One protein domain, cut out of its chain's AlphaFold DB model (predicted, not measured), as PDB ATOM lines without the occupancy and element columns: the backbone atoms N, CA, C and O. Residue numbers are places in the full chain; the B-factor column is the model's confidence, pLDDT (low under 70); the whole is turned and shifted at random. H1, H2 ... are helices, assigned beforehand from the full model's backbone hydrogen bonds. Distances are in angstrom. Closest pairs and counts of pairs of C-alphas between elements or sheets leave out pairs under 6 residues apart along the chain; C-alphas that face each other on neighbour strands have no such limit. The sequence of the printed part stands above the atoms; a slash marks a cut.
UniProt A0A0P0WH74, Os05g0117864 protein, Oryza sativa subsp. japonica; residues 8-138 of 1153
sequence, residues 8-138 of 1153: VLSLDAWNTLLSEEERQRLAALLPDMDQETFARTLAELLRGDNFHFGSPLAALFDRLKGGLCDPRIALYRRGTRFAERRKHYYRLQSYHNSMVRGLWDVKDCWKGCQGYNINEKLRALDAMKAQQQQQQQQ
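AT A GLANCE: This is residues 8 to 138 of the 1153 residues of the protein "Os05g0117864 protein" of Oryza sativa subsp. japonica (UniProt A0A0P0WH74). One very long, straight helix, H5, stretches between two ends of the structure: a loose group of four short helices, H1 to H4, lies at its beginning, and H6 folds back from its far end to make a steep V with it. Most of H5, residues 78 to 101, stands free between these two ends, and residues 130 to 138, in the last part of H6, stick out free as well. The printed part has 131 residues with six named helices, H1 to H6 in order along the chain, and no named strand, and its class is all helix. It is extended, with a radius of gyration of the C-alphas of 28.0 A, and it spans 83 by 37 by 21 A along its three main axes.

HOW THE PARTS SIT: From the first printed residue, the helices begin with H1, residues 11 to 17, and H2, residues 20 to 27. These two are close but not clearly touching, with the C-alphas of Trp 14 and Arg 23 the closest at 7.7 A; they run opposite ways at a steep tilt of 39 degrees. H2 touches no helix, and it is apart from H3, residues 35 to 47. H3 only just touches H1, with 3 pairs of C-alphas within 8 A and with its residues 43 to 47 alone; the closest C-alphas are those of Leu 11 and Leu 46, 5.2 A apart, and the lines are about perpendicular at 87 degrees. H3 also only just touches H4, residues 56 to 65, with 3 pairs of C-alphas within 8 A and with residues 45 to 46 of H3 alone. Their closest C-alphas are those of Leu 45 and Leu 57, 6.7 A apart, and they run the same way at a tilt of 37 degrees, only just steep. H4 and H5, residues 71 to 111, are apart, though a tight link of 5 residues joins them. H5 touches H6, residues 118 to 138, with 6 pairs of C-alphas within 8 A: H5 touches with its residues 106 to 110 alone, and H6 with its residues 121 to 128 alone. Their closest C-alphas are those of Trp 110 and Lys 121, 6.4 A apart, and they run opposite ways at a steep tilt of 46 degrees. The helix packing is mostly crossed: none of the three touching pairs is at a shallow tilt. In H1, H2, H3, H4 and H6 every O i to N i+4 pair is within hydrogen-bond range, and in H5 it is 36 of 37.

IN THESE COORDINATES: H1 begins at C-alpha 11 at (-40.092, 13.864, -40.495) and is 10.1 A long from first to last C-alpha. H2 is 10.4 A long, H3 18.0 A and H4 14.2 A. H5 is the longest helix, with 41 residues and 60.1 A from C-alpha 71 at (-45.730, -12.800, -37.992) to C-alpha 111 at (-17.047, -23.790, 13.650). H6 is 30.3 A long and ends at C-alpha 138 at (-8.272, -32.324, -10.724).

THE WHOLE: The two C-alphas farthest apart are those of Thr 16 and Gly 115, at 83.3 A, and the first and last printed C-alphas, those of Val 8 and Gln 138, are 62.2 A apart. The printed part has no cut. No link is long: those from H1 to H2 and from H4 to H5 are tight, and the others are short. The mean pLDDT of the printed part is 78.1, and this predicted model has low confidence, under 70, in 16 residues: 8 to 12, 17, 32 to 33, 35 to 36, 48 to 49, 51 to 52 and 114 to 115.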
ATOM      1  N   VAL A   8     -40.302   6.874 -46.358       63.21
ATOM      2  CA  VAL A   8     -41.683   6.607 -45.909       63.21
ATOM      3  C   VAL A   8     -41.877   6.867 -44.408       63.21
ATOM      4  O   VAL A   8     -42.994   7.139 -43.977       63.21
ATOM      5  N   LEU A   9     -40.807   6.812 -43.605       65.56
ATOM      6  CA  LEU A   9     -40.827   7.091 -42.161       65.56
ATOM      7  C   LEU A   9     -39.965   8.316 -41.813       65.56
ATOM      8  O   LEU A   9     -39.207   8.307 -40.845       65.56
ATOM      9  N   SER A  10     -40.078   9.363 -42.629       68.92
ATOM     10  CA  SER A  10     -39.378  10.638 -42.453       68.92
ATOM     11  C   SER A  10     -40.175  11.657 -41.625       68.92
ATOM     12  O   SER A  10     -41.396  11.569 -41.476       68.92
ATOM     13  N   LEU A  11     -39.480  12.689 -41.133       69.12
ATOM     14  CA  LEU A  11     -40.092  13.864 -40.495       69.12
ATOM     15  C   LEU A  11     -41.098  14.576 -41.423       69.12
ATOM     16  O   LEU A  11     -42.121  15.081 -40.962       69.12
ATOM     17  N   ASP A  12     -40.829  14.585 -42.730       69.56
ATOM     18  CA  ASP A  12     -41.720  15.183 -43.727       69.56
ATOM     19  C   ASP A  12     -42.992  14.340 -43.916       69.56
ATOM     20  O   ASP A  12     -44.096  14.879 -43.893       69.56
ATOM     21  N   ALA A  13     -42.870  13.005 -43.962       71.73
ATOM     22  CA  ALA A  13     -44.020  12.100 -43.974       71.73
ATOM     23  C   ALA A  13     -44.906  12.260 -42.721       71.73
ATOM     24  O   ALA A  13     -46.132  12.296 -42.844       71.73
ATOM     25  N   TRP A  14     -44.321  12.444 -41.528       73.51
ATOM     26  CA  TRP A  14     -45.100  12.749 -40.317       73.51
ATOM     27  C   TRP A  14     -45.878  14.065 -40.450       73.51
ATOM     28  O   TRP A  14     -47.067  14.119 -40.123       73.51
ATOM     29  N   ASN A  15     -45.228  15.118 -40.953       71.11
ATOM     30  CA  ASN A  15     -45.810  16.454 -41.091       71.11
ATOM     31  C   ASN A  15     -46.819  16.583 -42.257       71.11
ATOM     32  O   ASN A  15     -47.690  17.451 -42.191       71.11
ATOM     33  N   THR A  16     -46.757  15.725 -43.283       73.34
ATOM     34  CA  THR A  16     -47.568  15.864 -44.515       73.34
ATOM     35  C   THR A  16     -48.568  14.735 -44.789       73.34
ATOM     36  O   THR A  16     -49.595  15.007 -45.409       73.34
ATOM     37  N   LEU A  17     -48.312  13.495 -44.350       68.03
ATOM     38  CA  LEU A  17     -49.121  12.319 -44.725       68.03
ATOM     39  C   LEU A  17     -50.002  11.759 -43.599       68.03
ATOM     40  O   LEU A  17     -50.906  10.982 -43.886       68.03
ATOM     41  N   LEU A  18     -49.755  12.132 -42.339       70.04
ATOM     42  CA  LEU A  18     -50.565  11.703 -41.193       70.04
ATOM     43  C   LEU A  18     -51.639  12.735 -40.843       70.04
ATOM     44  O   LEU A  18     -51.338  13.921 -40.678       70.04
ATOM     45  N   SER A  19     -52.869  12.267 -40.628       76.73
ATOM     46  CA  SER A  19     -53.913  13.058 -39.970       76.73
ATOM     47  C   SER A  19     -53.565  13.332 -38.502       76.73
ATOM     48  O   SER A  19     -52.759  12.630 -37.884       76.73
ATOM     49  N   GLU A  20     -54.192  14.346 -37.903       73.12
ATOM     50  CA  GLU A  20     -53.955  14.663 -36.491       73.12
ATOM     51  C   GLU A  20     -54.384  13.521 -35.552       73.12
ATOM     52  O   GLU A  20     -53.675  13.225 -34.591       73.12
ATOM     53  N   GLU A  21     -55.461  12.797 -35.879       70.22
ATOM     54  CA  GLU A  21     -55.854  11.584 -35.154       70.22
ATOM     55  C   GLU A  21     -54.778  10.492 -35.203       70.22
ATOM     56  O   GLU A  21     -54.504   9.842 -34.194       70.22
ATOM     57  N   GLU A  22     -54.146  10.270 -36.358       78.10
ATOM     58  CA  GLU A  22     -53.077   9.275 -36.486       78.10
ATOM     59  C   GLU A  22     -51.831   9.698 -35.706       78.10
ATOM     60  O   GLU A  22     -51.240   8.865 -35.016       78.10
ATOM     61  N   ARG A  23     -51.481  10.991 -35.718       75.58
ATOM     62  CA  ARG A  23     -50.407  11.540 -34.869       75.58
ATOM     63  C   ARG A  23     -50.694  11.323 -33.383       75.58
ATOM     64  O   ARG A  23     -49.801  10.881 -32.666       75.58
ATOM     65  N   GLN A  24     -51.927  11.562 -32.927       70.92
ATOM     66  CA  GLN A  24     -52.342  11.304 -31.539       70.92
ATOM     67  C   GLN A  24     -52.261   9.806 -31.185       70.92
ATOM     68  O   GLN A  24     -51.687   9.442 -30.158       70.92
ATOM     69  N   ARG A  25     -52.764   8.919 -32.057       71.75
ATOM     70  CA  ARG A  25     -52.702   7.454 -31.862       71.75
ATOM     71  C   ARG A  25     -51.265   6.922 -31.848       71.75
ATOM     72  O   ARG A  25     -50.984   5.980 -31.112       71.75
ATOM     73  N   LEU A  26     -50.362   7.512 -32.635       71.22
ATOM     74  CA  LEU A  26     -48.937   7.158 -32.662       71.22
ATOM     75  C   LEU A  26     -48.171   7.739 -31.464       71.22
ATOM     76  O   LEU A  26     -47.308   7.054 -30.916       71.22
ATOM     77  N   ALA A  27     -48.512   8.947 -31.008       73.65
ATOM     78  CA  ALA A  27     -47.962   9.530 -29.784       73.65
ATOM     79  C   ALA A  27     -48.291   8.673 -28.550       73.65
ATOM     80  O   ALA A  27     -47.409   8.400 -27.742       73.65
ATOM     81  N   ALA A  28     -49.515   8.138 -28.469       75.80
ATOM     82  CA  ALA A  28     -49.956   7.228 -27.404       75.80
ATOM     83  C   ALA A  28     -49.257   5.842 -27.389       75.80
ATOM     84  O   ALA A  28     -49.581   5.000 -26.550       75.80
ATOM     85  N   LEU A  29     -48.319   5.579 -28.311       70.72
ATOM     86  CA  LEU A  29     -47.448   4.394 -28.310       70.72
ATOM     87  C   LEU A  29     -46.022   4.689 -27.805       70.72
ATOM     88  O   LEU A  29     -45.215   3.760 -27.694       70.72
ATOM     89  N   LEU A  30     -45.703   5.953 -27.516       72.16
ATOM     90  CA  LEU A  30     -44.443   6.380 -26.906       72.16
ATOM     91  C   LEU A  30     -44.585   6.468 -25.369       72.16
ATOM     92  O   LEU A  30     -45.706   6.533 -24.863       72.16
ATOM     93  N   PRO A  31     -43.477   6.429 -24.605       74.59
ATOM     94  CA  PRO A  31     -43.509   6.660 -23.160       74.59
ATOM     95  C   PRO A  31     -43.988   8.074 -22.804       74.59
ATOM     96  O   PRO A  31     -43.819   9.000 -23.596       74.59
ATOM     97  N   ASP A  32     -44.500   8.251 -21.585       69.90
ATOM     98  CA  ASP A  32     -44.834   9.572 -21.045       69.90
ATOM     99  C   ASP A  32     -43.574  10.458 -20.979       69.90
ATOM    100  O   ASP A  32     -42.609  10.136 -20.282       69.90
ATOM    101  N   MET A  33     -43.581  11.576 -21.712       69.42
ATOM    102  CA  MET A  33     -42.503  12.571 -21.766       69.42
ATOM    103  C   MET A  33     -43.091  13.985 -21.843       69.42
ATOM    104  O   MET A  33     -44.223  14.173 -22.291       69.42
ATOM    105  N   ASP A  34     -42.314  14.986 -21.430       75.40
ATOM    106  CA  ASP A  34     -42.648  16.401 -21.603       75.40
ATOM    107  C   ASP A  34     -42.731  16.791 -23.092       75.40
ATOM    108  O   ASP A  34     -42.069  16.202 -23.942       75.40
ATOM    109  N   GLN A  35     -43.546  17.796 -23.416       67.77
ATOM    110  CA  GLN A  35     -43.887  18.179 -24.796       67.77
ATOM    111  C   GLN A  35     -42.661  18.621 -25.622       67.77
ATOM    112  O   GLN A  35     -42.591  18.340 -26.821       67.77
ATOM    113  N   GLU A  36     -41.657  19.240 -24.988       66.23
ATOM    114  CA  GLU A  36     -40.386  19.579 -25.639       66.23
ATOM    115  C   GLU A  36     -39.542  18.338 -25.940       66.23
ATOM    116  O   GLU A  36     -39.116  18.147 -27.083       66.23
ATOM    117  N   THR A  37     -39.303  17.474 -24.952       74.16
ATOM    118  CA  THR A  37     -38.507  16.256 -25.154       74.16
ATOM    119  C   THR A  37     -39.243  15.247 -26.031       74.16
ATOM    120  O   THR A  37     -38.586  14.542 -26.790       74.16
ATOM    121  N   PHE A  38     -40.578  15.231 -26.048       76.09
ATOM    122  CA  PHE A  38     -41.385  14.501 -27.029       76.09
ATOM    123  C   PHE A  38     -41.107  14.998 -28.453       76.09
ATOM    124  O   PHE A  38     -40.765  14.200 -29.324       76.09
ATOM    125  N   ALA A  39     -41.183  16.313 -28.697       72.23
ATOM    126  CA  ALA A  39     -40.923  16.885 -30.019       72.23
ATOM    127  C   ALA A  39     -39.469  16.657 -30.480       72.23
ATOM    128  O   ALA A  39     -39.241  16.339 -31.649       72.23
ATOM    129  N   ARG A  40     -38.492  16.757 -29.565       73.44
ATOM    130  CA  ARG A  40     -37.075  16.446 -29.832       73.44
ATOM    131  C   ARG A  40     -36.871  14.955 -30.116       73.44
ATOM    132  O   ARG A  40     -36.384  14.617 -31.189       73.44
ATOM    133  N   THR A  41     -37.355  14.074 -29.239       75.17
ATOM    134  CA  THR A  41     -37.300  12.604 -29.391       75.17
ATOM    135  C   THR A  41     -37.938  12.149 -30.697       75.17
ATOM    136  O   THR A  41     -37.393  11.280 -31.368       75.17
ATOM    137  N   LEU A  42     -39.072  12.731 -31.095       74.87
ATOM    138  CA  LEU A  42     -39.739  12.373 -32.344       74.87
ATOM    139  C   LEU A  42     -38.974  12.889 -33.572       74.87
ATOM    140  O   LEU A  42     -38.847  12.158 -34.554       74.87
ATOM    141  N   ALA A  43     -38.416  14.103 -33.514       74.28
ATOM    142  CA  ALA A  43     -37.539  14.614 -34.566       74.28
ATOM    143  C   ALA A  43     -36.273  13.754 -34.718       74.28
ATOM    144  O   ALA A  43     -35.927  13.391 -35.837       74.28
ATOM    145  N   GLU A  44     -35.628  13.382 -33.612       78.20
ATOM    146  CA  GLU A  44     -34.449  12.507 -33.562       78.20
ATOM    147  C   GLU A  44     -34.779  11.089 -34.072       78.20
ATOM    148  O   GLU A  44     -34.072  10.534 -34.914       78.20
ATOM    149  N   LEU A  45     -35.915  10.517 -33.656       78.08
ATOM    150  CA  LEU A  45     -36.381   9.196 -34.092       78.08
ATOM    151  C   LEU A  45     -36.658   9.135 -35.604       78.08
ATOM    152  O   LEU A  45     -36.296   8.145 -36.242       78.08
ATOM    153  N   LEU A  46     -37.269  10.182 -36.170       73.27
ATOM    154  CA  LEU A  46     -37.617  10.279 -37.597       73.27
ATOM    155  C   LEU A  46     -36.480  10.830 -38.480       73.27
ATOM    156  O   LEU A  46     -36.526  10.681 -39.700       73.27
ATOM    157  N   ARG A  47     -35.448  11.442 -37.886       70.26
ATOM    158  CA  ARG A  47     -34.148  11.712 -38.536       70.26
ATOM    159  C   ARG A  47     -33.216  10.499 -38.487       70.26
ATOM    160  O   ARG A  47     -32.289  10.409 -39.287       70.26
ATOM    161  N   GLY A  48     -33.501   9.541 -37.605       67.55
ATOM    162  CA  GLY A  48     -32.735   8.310 -37.445       67.55
ATOM    163  C   GLY A  48     -31.522   8.450 -36.524       67.55
ATOM    164  O   GLY A  48     -30.600   7.637 -36.639       67.55
ATOM    165  N   ASP A  49     -31.525   9.428 -35.621       69.70
ATOM    166  CA  ASP A  49     -30.458   9.685 -34.653       69.70
ATOM    167  C   ASP A  49     -30.259   8.523 -33.649       69.70
ATOM    168  O   ASP A  49     -31.036   7.563 -33.567       69.70
ATOM    169  N   ASN A  50     -29.138   8.553 -32.921       73.14
ATOM    170  CA  ASN A  50     -28.625   7.413 -32.160       73.14
ATOM    171  C   ASN A  50     -28.960   7.497 -30.660       73.14
ATOM    172  O   ASN A  50     -28.257   8.156 -29.895       73.14
ATOM    173  N   PHE A  51     -29.963   6.733 -30.222       69.15
ATOM    174  CA  PHE A  51     -30.476   6.703 -28.842       69.15
ATOM    175  C   PHE A  51     -29.589   5.896 -27.870       69.15
ATOM    176  O   PHE A  51     -30.076   5.086 -27.087       69.15
ATOM    177  N   HIS A  52     -28.264   6.054 -27.945       63.81
ATOM    178  CA  HIS A  52     -27.221   5.272 -27.247       63.81
ATOM    179  C   HIS A  52     -27.180   3.753 -27.536       63.81
ATOM    180  O   HIS A  52     -26.119   3.145 -27.404       63.81
ATOM    181  N   PHE A  53     -28.284   3.131 -27.963       71.25
ATOM    182  CA  PHE A  53     -28.378   1.717 -28.361       71.25
ATOM    183  C   PHE A  53     -28.485   1.515 -29.889       71.25
ATOM    184  O   PHE A  53     -28.899   0.450 -30.351       71.25
ATOM    185  N   GLY A  54     -28.089   2.522 -30.673       75.36
ATOM    186  CA  GLY A  54     -28.215   2.563 -32.130       75.36
ATOM    187  C   GLY A  54     -29.421   3.383 -32.596       75.36
ATOM    188  O   GLY A  54     -30.245   3.826 -31.799       75.36
ATOM    189  N   SER A  55     -29.532   3.564 -33.913       77.07
ATOM    190  CA  SER A  55     -30.704   4.174 -34.548       77.07
ATOM    191  C   SER A  55     -31.887   3.192 -34.540       77.07
ATOM    192  O   SER A  55     -31.788   2.126 -35.166       77.07
ATOM    193  N   PRO A  56     -33.018   3.498 -33.870       74.85
ATOM    194  CA  PRO A  56     -34.180   2.608 -33.836       74.85
ATOM    195  C   PRO A  56     -34.799   2.424 -35.226       74.85
ATOM    196  O   PRO A  56     -35.291   1.342 -35.547       74.85
ATOM    197  N   LEU A  57     -34.724   3.471 -36.055       75.83
ATOM    198  CA  LEU A  57     -35.223   3.502 -37.424       75.83
ATOM    199  C   LEU A  57     -34.389   2.594 -38.345       75.83
ATOM    200  O   LEU A  57     -34.949   1.730 -39.022       75.83
ATOM    201  N   ALA A  58     -33.054   2.682 -38.291       75.47
ATOM    202  CA  ALA A  58     -32.183   1.750 -39.016       75.47
ATOM    203  C   ALA A  58     -32.403   0.297 -38.554       75.47
ATOM    204  O   ALA A  58     -32.612  -0.598 -39.375       75.47
ATOM    205  N   ALA A  59     -32.478   0.067 -37.237       76.82
ATOM    206  CA  ALA A  59     -32.741  -1.258 -36.676       76.82
ATOM    207  C   ALA A  59     -34.126  -1.820 -37.062       76.82
ATOM    208  O   ALA A  59     -34.291  -3.041 -37.150       76.82
ATOM    209  N   LEU A  60     -35.128  -0.966 -37.306       78.42
ATOM    210  CA  LEU A  60     -36.419  -1.364 -37.869       78.42
ATOM    211  C   LEU A  60     -36.277  -1.771 -39.342       78.42
ATOM    212  O   LEU A  60     -36.756  -2.845 -39.713       78.42
ATOM    213  N   PHE A  61     -35.588  -0.968 -40.158       77.02
ATOM    214  CA  PHE A  61     -35.384  -1.267 -41.576       77.02
ATOM    215  C   PHE A  61     -34.549  -2.528 -41.805       77.02
ATOM    216  O   PHE A  61     -34.925  -3.343 -42.645       77.02
ATOM    217  N   ASP A  62     -33.494  -2.766 -41.030       79.96
ATOM    218  CA  ASP A  62     -32.691  -3.989 -41.154       79.96
ATOM    219  C   ASP A  62     -33.463  -5.231 -40.689       79.96
ATOM    220  O   ASP A  62     -33.379  -6.297 -41.304       79.96
ATOM    221  N   ARG A  63     -34.324  -5.096 -39.669       77.67
ATOM    222  CA  ARG A  63     -35.276  -6.156 -39.291       77.67
ATOM    223  C   ARG A  63     -36.317  -6.428 -40.375       77.67
ATOM    224  O   ARG A  63     -36.739  -7.576 -40.504       77.67
ATOM    225  N   LEU A  64     -36.744  -5.406 -41.114       79.42
ATOM    226  CA  LEU A  64     -37.724  -5.529 -42.191       79.42
ATOM    227  C   LEU A  64     -37.096  -6.164 -43.443       79.42
ATOM    228  O   LEU A  64     -37.638  -7.144 -43.950       79.42
ATOM    229  N   LYS A  65     -35.910  -5.693 -43.861       77.75
ATOM    230  CA  LYS A  65     -35.081  -6.297 -44.923       77.75
ATOM    231  C   LYS A  65     -34.754  -7.765 -44.620       77.75
ATOM    232  O   LYS A  65     -34.921  -8.618 -45.481       77.75
ATOM    233  N   GLY A  66     -34.371  -8.073 -43.378       76.84
ATOM    234  CA  GLY A  66     -34.094  -9.439 -42.915       76.84
ATOM    235  C   GLY A  66     -35.330 -10.323 -42.684       76.84
ATOM    236  O   GLY A  66     -35.207 -11.377 -42.064       76.84
ATOM    237  N   GLY A  67     -36.535  -9.895 -43.085       78.33
ATOM    238  CA  GLY A  67     -37.776 -10.671 -42.944       78.33
ATOM    239  C   GLY A  67     -38.247 -10.903 -41.499       78.33
ATOM    240  O   GLY A  67     -39.260 -11.564 -41.270       78.33
ATOM    241  N   LEU A  68     -37.572 -10.328 -40.497       70.60
ATOM    242  CA  LEU A  68     -37.806 -10.561 -39.064       70.60
ATOM    243  C   LEU A  68     -39.111  -9.933 -38.530       70.60
ATOM    244  O   LEU A  68     -39.343  -9.949 -37.314       70.60
ATOM    245  N   CYS A  69     -39.923  -9.380 -39.433       71.41
ATOM    246  CA  CYS A  69     -41.250  -8.814 -39.213       71.41
ATOM    247  C   CYS A  69     -42.392  -9.700 -39.763       71.41
ATOM    248  O   CYS A  69     -43.553  -9.379 -39.521       71.41
ATOM    249  N   ASP A  70     -42.106 -10.830 -40.432       77.12
ATOM    250  CA  ASP A  70     -43.129 -11.852 -40.718       77.12
ATOM    251  C   ASP A  70     -43.745 -12.345 -39.390       77.12
ATOM    252  O   ASP A  70     -42.994 -12.670 -38.461       77.12
ATOM    253  N   PRO A  71     -45.084 -12.442 -39.257       78.48
ATOM    254  CA  PRO A  71     -45.730 -12.800 -37.992       78.48
ATOM    255  C   PRO A  71     -45.297 -14.171 -37.449       78.48
ATOM    256  O   PRO A  71     -45.230 -14.360 -36.232       78.48
ATOM    257  N   ARG A  72     -44.930 -15.123 -38.317       78.82
ATOM    258  CA  ARG A  72     -44.401 -16.440 -37.924       78.82
ATOM    259  C   ARG A  72     -43.014 -16.291 -37.302       78.82
ATOM    260  O   ARG A  72     -42.753 -16.835 -36.231       78.82
ATOM    261  N   ILE A  73     -42.140 -15.505 -37.933       80.42
ATOM    262  CA  ILE A  73     -40.779 -15.242 -37.442       80.42
ATOM    263  C   ILE A  73     -40.827 -14.417 -36.148       80.42
ATOM    264  O   ILE A  73     -40.101 -14.720 -35.200       80.42
ATOM    265  N   ALA A  74     -41.738 -13.446 -36.041       77.88
ATOM    266  CA  ALA A  74     -41.970 -12.680 -34.817       77.88
ATOM    267  C   ALA A  74     -42.370 -13.572 -33.622       77.88
ATOM    268  O   ALA A  74     -41.862 -13.372 -32.511       77.88
ATOM    269  N   LEU A  75     -43.207 -14.597 -33.844       76.01
ATOM    270  CA  LEU A  75     -43.552 -15.601 -32.828       76.01
ATOM    271  C   LEU A  75     -42.335 -16.439 -32.406       76.01
ATOM    272  O   LEU A  75     -42.069 -16.552 -31.206       76.01
ATOM    273  N   TYR A  76     -41.536 -16.950 -33.351       81.87
ATOM    274  CA  TYR A  76     -40.299 -17.671 -33.014       81.87
ATOM    275  C   TYR A  76     -39.311 -16.786 -32.231       81.87
ATOM    276  O   TYR A  76     -38.794 -17.217 -31.199       81.87
ATOM    277  N   ARG A  77     -39.140 -15.513 -32.622       80.08
ATOM    278  CA  ARG A  77     -38.327 -14.519 -31.888       80.08
ATOM    279  C   ARG A  77     -38.898 -14.137 -30.516       80.08
ATOM    280  O   ARG A  77     -38.178 -13.563 -29.699       80.08
ATOM    281  N   ARG A  78     -40.181 -14.393 -30.231       78.13
ATOM    282  CA  ARG A  78     -40.750 -14.288 -28.871       78.13
ATOM    283  C   ARG A  78     -40.372 -15.520 -28.039       78.13
ATOM    284  O   ARG A  78     -40.004 -15.368 -26.876       78.13
ATOM    285  N   GLY A  79     -40.381 -16.706 -28.652       79.59
ATOM    286  CA  GLY A  79     -39.945 -17.964 -28.039       79.59
ATOM    287  C   GLY A  79     -38.454 -18.002 -27.675       79.59
ATOM    288  O   GLY A  79     -38.122 -18.371 -26.548       79.59
ATOM    289  N   THR A  80     -37.555 -17.567 -28.568       81.96
ATOM    290  CA  THR A  80     -36.103 -17.549 -28.285       81.96
ATOM    291  C   THR A  80     -35.766 -16.622 -27.120       81.96
ATOM    292  O   THR A  80     -35.165 -17.071 -26.148       81.96
ATOM    293  N   ARG A  81     -36.268 -15.378 -27.136       82.01
ATOM    294  CA  ARG A  81     -36.083 -14.407 -26.040       82.01
ATOM    295  C   ARG A  81     -36.615 -14.912 -24.694       82.01
ATOM    296  O   ARG A  81     -36.042 -14.599 -23.652       82.01
ATOM    297  N   PHE A  82     -37.682 -15.713 -24.687       80.69
ATOM    298  CA  PHE A  82     -38.174 -16.367 -23.470       80.69
ATOM    299  C   PHE A  82     -37.213 -17.460 -22.969       80.69
ATOM    300  O   PHE A  82     -36.901 -17.507 -21.777       80.69
ATOM    301  N   ALA A  83     -36.689 -18.302 -23.866       82.59
ATOM    302  CA  ALA A  83     -35.696 -19.322 -23.522       82.59
ATOM    303  C   ALA A  83     -34.372 -18.708 -23.021       82.59
ATOM    304  O   ALA A  83     -33.801 -19.189 -22.041       82.59
ATOM    305  N   GLU A  84     -33.918 -17.614 -23.636       82.23
ATOM    306  CA  GLU A  84     -32.733 -16.846 -23.232       82.23
ATOM    307  C   GLU A  84     -32.900 -16.225 -21.842       82.23
ATOM    308  O   GLU A  84     -32.048 -16.436 -20.977       82.23
ATOM    309  N   ARG A  85     -34.032 -15.549 -21.579       85.42
ATOM    310  CA  ARG A  85     -34.373 -15.035 -20.239       85.42
ATOM    311  C   ARG A  85     -34.390 -16.157 -19.200       85.42
ATOM    312  O   ARG A  85     -33.771 -16.027 -18.148       85.42
ATOM    313  N   ARG A  86     -35.014 -17.300 -19.504       83.52
ATOM    314  CA  ARG A  86     -35.038 -18.460 -18.594       83.52
ATOM    315  C   ARG A  86     -33.632 -19.023 -18.330       83.52
ATOM    316  O   ARG A  86     -33.316 -19.358 -17.190       83.52
ATOM    317  N   LYS A  87     -32.765 -19.073 -19.348       85.57
ATOM    318  CA  LYS A  87     -31.348 -19.466 -19.223       85.57
ATOM    319  C   LYS A  87     -30.539 -18.462 -18.390       85.57
ATOM    320  O   LYS A  87     -29.683 -18.883 -17.615       85.57
ATOM    321  N   HIS A  88     -30.824 -17.163 -18.508       86.10
ATOM    322  CA  HIS A  88     -30.244 -16.120 -17.657       86.10
ATOM    323  C   HIS A  88     -30.656 -16.306 -16.188       86.10
ATOM    324  O   HIS A  88     -29.777 -16.419 -15.338       86.10
ATOM    325  N   TYR A  89     -31.952 -16.449 -15.884       87.68
ATOM    326  CA  TYR A  89     -32.409 -16.648 -14.501       87.68
ATOM    327  C   TYR A  89     -31.860 -17.936 -13.866       87.68
ATOM    328  O   TYR A  89     -31.457 -17.904 -12.707       87.68
ATOM    329  N   TYR A  90     -31.736 -19.045 -14.610       87.16
ATOM    330  CA  TYR A  90     -31.075 -20.251 -14.083       87.16
ATOM    331  C   TYR A  90     -29.576 -20.047 -13.805       87.16
ATOM    332  O   TYR A  90     -29.077 -20.535 -12.791       87.16
ATOM    333  N   ARG A  91     -28.847 -19.301 -14.651       84.15
ATOM    334  CA  ARG A  91     -27.448 -18.917 -14.371       84.15
ATOM    335  C   ARG A  91     -27.355 -18.050 -13.114       84.15
ATOM    336  O   ARG A  91     -26.525 -18.327 -12.253       84.15
ATOM    337  N   LEU A  92     -28.229 -17.052 -12.992       88.24
ATOM    338  CA  LEU A  92     -28.286 -16.140 -11.851       88.24
ATOM    339  C   LEU A  92     -28.615 -16.887 -10.547       88.24
ATOM    340  O   LEU A  92     -27.948 -16.681  -9.537       88.24
ATOM    341  N   GLN A  93     -29.573 -17.817 -10.575       87.12
ATOM    342  CA  GLN A  93     -29.891 -18.685  -9.438       87.12
ATOM    343  C   GLN A  93     -28.710 -19.605  -9.083       87.12
ATOM    344  O   GLN A  93     -28.394 -19.775  -7.908       87.12
ATOM    345  N   SER A  94     -28.018 -20.170 -10.079       84.38
ATOM    346  CA  SER A  94     -26.824 -20.995  -9.850       84.38
ATOM    347  C   SER A  94     -25.670 -20.198  -9.231       84.38
ATOM    348  O   SER A  94     -24.954 -20.738  -8.391       84.38
ATOM    349  N   TYR A  95     -25.503 -18.927  -9.610       89.09
ATOM    350  CA  TYR A  95     -24.510 -18.021  -9.029       89.09
ATOM    351  C   TYR A  95     -24.813 -17.724  -7.552       89.09
ATOM    352  O   TYR A  95     -23.967 -17.987  -6.697       89.09
ATOM    353  N   HIS A  96     -26.043 -17.302  -7.229       91.22
ATOM    354  CA  HIS A  96     -26.468 -17.078  -5.840       91.22
ATOM    355  C   HIS A  96     -26.351 -18.354  -4.989       91.22
ATOM    356  O   HIS A  96     -25.776 -18.322  -3.903       91.22
ATOM    357  N   ASN A  97     -26.791 -19.505  -5.508       90.09
ATOM    358  CA  ASN A  97     -26.644 -20.793  -4.826       90.09
ATOM    359  C   ASN A  97     -25.173 -21.180  -4.591       90.09
ATOM    360  O   ASN A  97     -24.868 -21.811  -3.581       90.09
ATOM    361  N   SER A  98     -24.259 -20.817  -5.497       87.31
ATOM    362  CA  SER A  98     -22.819 -21.042  -5.315       87.31
ATOM    363  C   SER A  98     -22.222 -20.106  -4.260       87.31
ATOM    364  O   SER A  98     -21.394 -20.541  -3.464       87.31
ATOM    365  N   MET A  99     -22.663 -18.845  -4.219       88.10
ATOM    366  CA  MET A  99     -22.240 -17.863  -3.217       88.10
ATOM    367  C   MET A  99     -22.701 -18.266  -1.808       88.10
ATOM    368  O   MET A  99     -21.895 -18.290  -0.880       88.10
ATOM    369  N   VAL A 100     -23.967 -18.670  -1.658       91.31
ATOM    370  CA  VAL A 100     -24.528 -19.146  -0.379       91.31
ATOM    371  C   VAL A 100     -23.812 -20.408   0.114       91.31
ATOM    372  O   VAL A 100     -23.536 -20.511   1.306       91.31
ATOM    373  N   ARG A 101     -23.441 -21.337  -0.784       84.78
ATOM    374  CA  ARG A 101     -22.597 -22.493  -0.424       84.78
ATOM    375  C   ARG A 101     -21.221 -22.056   0.071       84.78
ATOM    376  O   ARG A 101     -20.856 -22.444   1.169       84.78
ATOM    377  N   GLY A 102     -20.521 -21.179  -0.651       86.79
ATOM    378  CA  GLY A 102     -19.209 -20.680  -0.217       86.79
ATOM    379  C   GLY A 102     -19.237 -19.988   1.155       86.79
ATOM    380  O   GLY A 102     -18.332 -20.184   1.964       86.79
ATOM    381  N   LEU A 103     -20.301 -19.238   1.464       89.64
ATOM    382  CA  LEU A 103     -20.509 -18.648   2.795       89.64
ATOM    383  C   LEU A 103     -20.794 -19.706   3.877       89.64
ATOM    384  O   LEU A 103     -20.373 -19.542   5.024       89.64
ATOM    385  N   TRP A 104     -21.486 -20.793   3.531       87.32
ATOM    386  CA  TRP A 104     -21.755 -21.916   4.432       87.32
ATOM    387  C   TRP A 104     -20.496 -22.760   4.691       87.32
ATOM    388  O   TRP A 104     -20.197 -23.061   5.845       87.32
ATOM    389  N   ASP A 105     -19.702 -23.033   3.653       85.77
ATOM    390  CA  ASP A 105     -18.408 -23.721   3.741       85.77
ATOM    391  C   ASP A 105     -17.426 -22.939   4.639       85.77
ATOM    392  O   ASP A 105     -16.756 -23.519   5.496       85.77
ATOM    393  N   VAL A 106     -17.392 -21.603   4.517       85.81
ATOM    394  CA  VAL A 106     -16.644 -20.713   5.430       85.81
ATOM    395  C   VAL A 106     -17.175 -20.790   6.864       85.81
ATOM    396  O   VAL A 106     -16.385 -20.914   7.802       85.81
ATOM    397  N   LYS A 107     -18.501 -20.753   7.057       88.61
ATOM    398  CA  LYS A 107     -19.121 -20.832   8.390       88.61
ATOM    399  C   LYS A 107     -18.767 -22.138   9.101       88.61
ATOM    400  O   LYS A 107     -18.431 -22.107  10.285       88.61
ATOM    401  N   ASP A 108     -18.810 -23.263   8.396       85.27
ATOM    402  CA  ASP A 108     -18.548 -24.576   8.984       85.27
ATOM    403  C   ASP A 108     -17.044 -24.844   9.155       85.27
ATOM    404  O   ASP A 108     -16.650 -25.411  10.177       85.27
ATOM    405  N   CYS A 109     -16.189 -24.298   8.280       82.38
ATOM    406  CA  CYS A 109     -14.748 -24.193   8.536       82.38
ATOM    407  C   CYS A 109     -14.460 -23.441   9.850       82.38
ATOM    408  O   CYS A 109     -13.647 -23.889  10.656       82.38
ATOM    409  N   TRP A 110     -15.141 -22.318  10.104       83.97
ATOM    410  CA  TRP A 110     -14.931 -21.519  11.317       83.97
ATOM    411  C   TRP A 110     -15.540 -22.126  12.590       83.97
ATOM    412  O   TRP A 110     -15.015 -21.854  13.672       83.97
ATOM    413  N   LYS A 111     -16.572 -22.984  12.501       79.54
ATOM    414  CA  LYS A 111     -17.047 -23.790  13.650       79.54
ATOM    415  C   LYS A 111     -15.947 -24.710  14.183       79.54
ATOM    416  O   LYS A 111     -15.775 -24.801  15.394       79.54
ATOM    417  N   GLY A 112     -15.180 -25.341  13.289       73.56
ATOM    418  CA  GLY A 112     -14.011 -26.151  13.651       73.56
ATOM    419  C   GLY A 112     -12.865 -25.346  14.282       73.56
ATOM    420  O   GLY A 112     -11.934 -25.932  14.822       73.56
ATOM    421  N   CYS A 113     -12.944 -24.011  14.249       70.78
ATOM    422  CA  CYS A 113     -11.934 -23.090  14.757       70.78
ATOM    423  C   CYS A 113     -12.397 -22.304  16.006       70.78
ATOM    424  O   CYS A 113     -12.063 -21.121  16.160       70.78
ATOM    425  N   GLN A 114     -13.138 -22.932  16.925       64.48
ATOM    426  CA  GLN A 114     -13.308 -22.385  18.281       64.48
ATOM    427  C   GLN A 114     -11.943 -22.296  18.994       64.48
ATOM    428  O   GLN A 114     -11.125 -23.202  18.893       64.48
ATOM    429  N   GLY A 115     -11.678 -21.173  19.670       68.00
ATOM    430  CA  GLY A 115     -10.394 -20.877  20.332       68.00
ATOM    431  C   GLY A 115      -9.310 -20.231  19.452       68.00
ATOM    432  O   GLY A 115      -8.404 -19.604  19.989       68.00
ATOM    433  N   TYR A 116      -9.411 -20.307  18.122       71.15
ATOM    434  CA  TYR A 116      -8.388 -19.774  17.210       71.15
ATOM    435  C   TYR A 116      -8.468 -18.250  17.015       71.15
ATOM    436  O   TYR A 116      -9.561 -17.669  16.922       71.15
ATOM    437  N   ASN A 117      -7.299 -17.621  16.860       77.38
ATOM    438  CA  ASN A 117      -7.144 -16.194  16.572       77.38
ATOM    439  C   ASN A 117      -7.632 -15.860  15.139       77.38
ATOM    440  O   ASN A 117      -7.723 -16.734  14.271       77.38
ATOM    441  N   ILE A 118      -7.937 -14.592  14.845       82.05
ATOM    442  CA  ILE A 118      -8.459 -14.170  13.532       82.05
ATOM    443  C   ILE A 118      -7.497 -14.512  12.382       82.05
ATOM    444  O   ILE A 118      -7.931 -15.007  11.343       82.05
ATOM    445  N   ASN A 119      -6.187 -14.382  12.614       82.76
ATOM    446  CA  ASN A 119      -5.139 -14.775  11.665       82.76
ATOM    447  C   ASN A 119      -5.164 -16.280  11.341       82.76
ATOM    448  O   ASN A 119      -4.818 -16.696  10.240       82.76
ATOM    449  N   GLU A 120      -5.590 -17.120  12.283       78.56
ATOM    450  CA  GLU A 120      -5.672 -18.571  12.101       78.56
ATOM    451  C   GLU A 120      -6.953 -18.987  11.392       78.56
ATOM    452  O   GLU A 120      -6.909 -19.850  10.518       78.56
ATOM    453  N   LYS A 121      -8.067 -18.309  11.684       80.59
ATOM    454  CA  LYS A 121      -9.315 -18.435  10.917       80.59
ATOM    455  C   LYS A 121      -9.137 -17.987   9.464       80.59
ATOM    456  O   LYS A 121      -9.783 -18.554   8.583       80.59
ATOM    457  N   LEU A 122      -8.236 -17.032   9.210       82.47
ATOM    458  CA  LEU A 122      -7.804 -16.649   7.866       82.47
ATOM    459  C   LEU A 122      -6.961 -17.759   7.211       82.47
ATOM    460  O   LEU A 122      -7.328 -18.237   6.143       82.47
ATOM    461  N   ARG A 123      -5.914 -18.267   7.890       84.44
ATOM    462  CA  ARG A 123      -5.094 -19.395   7.391       84.44
ATOM    463  C   ARG A 123      -5.923 -20.647   7.071       84.44
ATOM    464  O   ARG A 123      -5.684 -21.281   6.046       84.44
ATOM    465  N   ALA A 124      -6.902 -20.994   7.908       81.28
ATOM    466  CA  ALA A 124      -7.810 -22.119   7.672       81.28
ATOM    467  C   ALA A 124      -8.699 -21.896   6.434       81.28
ATOM    468  O   ALA A 124      -8.862 -22.793   5.607       81.28
ATOM    469  N   LEU A 125      -9.220 -20.677   6.272       84.79
ATOM    470  CA  LEU A 125     -10.044 -20.274   5.134       84.79
ATOM    471  C   LEU A 125      -9.249 -20.254   3.816       84.79
ATOM    472  O   LEU A 125      -9.769 -20.685   2.787       84.79
ATOM    473  N   ASP A 126      -7.986 -19.829   3.833       87.00
ATOM    474  CA  ASP A 126      -7.126 -19.852   2.644       87.00
ATOM    475  C   ASP A 126      -6.636 -21.269   2.299       87.00
ATOM    476  O   ASP A 126      -6.589 -21.626   1.120       87.00
ATOM    477  N   ALA A 127      -6.388 -22.129   3.295       85.58
ATOM    478  CA  ALA A 127      -6.146 -23.557   3.069       85.58
ATOM    479  C   ALA A 127      -7.367 -24.256   2.435       85.58
ATOM    480  O   ALA A 127      -7.214 -25.036   1.492       85.58
ATOM    481  N   MET A 128      -8.582 -23.925   2.888       83.61
ATOM    482  CA  MET A 128      -9.836 -24.423   2.310       83.61
ATOM    483  C   MET A 128     -10.021 -23.956   0.853       83.61
ATOM    484  O   MET A 128     -10.298 -24.782  -0.022       83.61
ATOM    485  N   LYS A 129      -9.765 -22.673   0.546       85.63
ATOM    486  CA  LYS A 129      -9.747 -22.168  -0.844       85.63
ATOM    487  C   LYS A 129      -8.726 -22.910  -1.711       85.63
ATOM    488  O   LYS A 129      -9.053 -23.295  -2.833       85.63
ATOM    489  N   ALA A 130      -7.509 -23.130  -1.209       87.29
ATOM    490  CA  ALA A 130      -6.461 -23.844  -1.939       87.29
ATOM    491  C   ALA A 130      -6.868 -25.299  -2.239       87.29
ATOM    492  O   ALA A 130      -6.700 -25.767  -3.367       87.29
ATOM    493  N   GLN A 131      -7.488 -25.992  -1.278       85.72
ATOM    494  CA  GLN A 131      -8.046 -27.331  -1.487       85.72
ATOM    495  C   GLN A 131      -9.167 -27.325  -2.544       85.72
ATOM    496  O   GLN A 131      -9.209 -28.205  -3.406       85.72
ATOM    497  N   GLN A 132     -10.048 -26.320  -2.529       82.04
ATOM    498  CA  GLN A 132     -11.117 -26.180  -3.522       82.04
ATOM    499  C   GLN A 132     -10.559 -25.900  -4.933       82.04
ATOM    500  O   GLN A 132     -11.032 -26.489  -5.907       82.04
ATOM    501  N   GLN A 133      -9.506 -25.084  -5.057       83.60
ATOM    502  CA  GLN A 133      -8.787 -24.879  -6.324       83.60
ATOM    503  C   GLN A 133      -8.117 -26.168  -6.824       83.60
ATOM    504  O   GLN A 133      -8.237 -26.494  -8.006       83.60
ATOM    505  N   GLN A 134      -7.477 -26.947  -5.945       83.72
ATOM    506  CA  GLN A 134      -6.899 -28.249  -6.308       83.72
ATOM    507  C   GLN A 134      -7.969 -29.231  -6.815       83.72
ATOM    508  O   GLN A 134      -7.749 -29.900  -7.826       83.72
ATOM    509  N   GLN A 135      -9.149 -29.280  -6.188       80.62
ATOM    510  CA  GLN A 135     -10.267 -30.100  -6.681       80.62
ATOM    511  C   GLN A 135     -10.756 -29.646  -8.065       80.62
ATOM    512  O   GLN A 135     -11.031 -30.490  -8.920       80.62
ATOM    513  N   GLN A 136     -10.826 -28.335  -8.327       78.72
ATOM    514  CA  GLN A 136     -11.174 -27.825  -9.659       78.72
ATOM    515  C   GLN A 136     -10.116 -28.197 -10.709       78.72
ATOM    516  O   GLN A 136     -10.481 -28.644 -11.797       78.72
ATOM    517  N   GLN A 137      -8.823 -28.097 -10.383       81.01
ATOM    518  CA  GLN A 137      -7.739 -28.536 -11.270       81.01
ATOM    519  C   GLN A 137      -7.805 -30.046 -11.549       81.01
ATOM    520  O   GLN A 137      -7.688 -30.452 -12.702       81.01
ATOM    521  N   GLN A 138      -8.080 -30.879 -10.539       81.53
ATOM    522  CA  GLN A 138      -8.272 -32.324 -10.724       81.53
ATOM    523  C   GLN A 138      -9.486 -32.638 -11.614       81.53
ATOM    524  O   GLN A 138      -9.384 -33.479 -12.504       81.53
TER     525      GLN A 138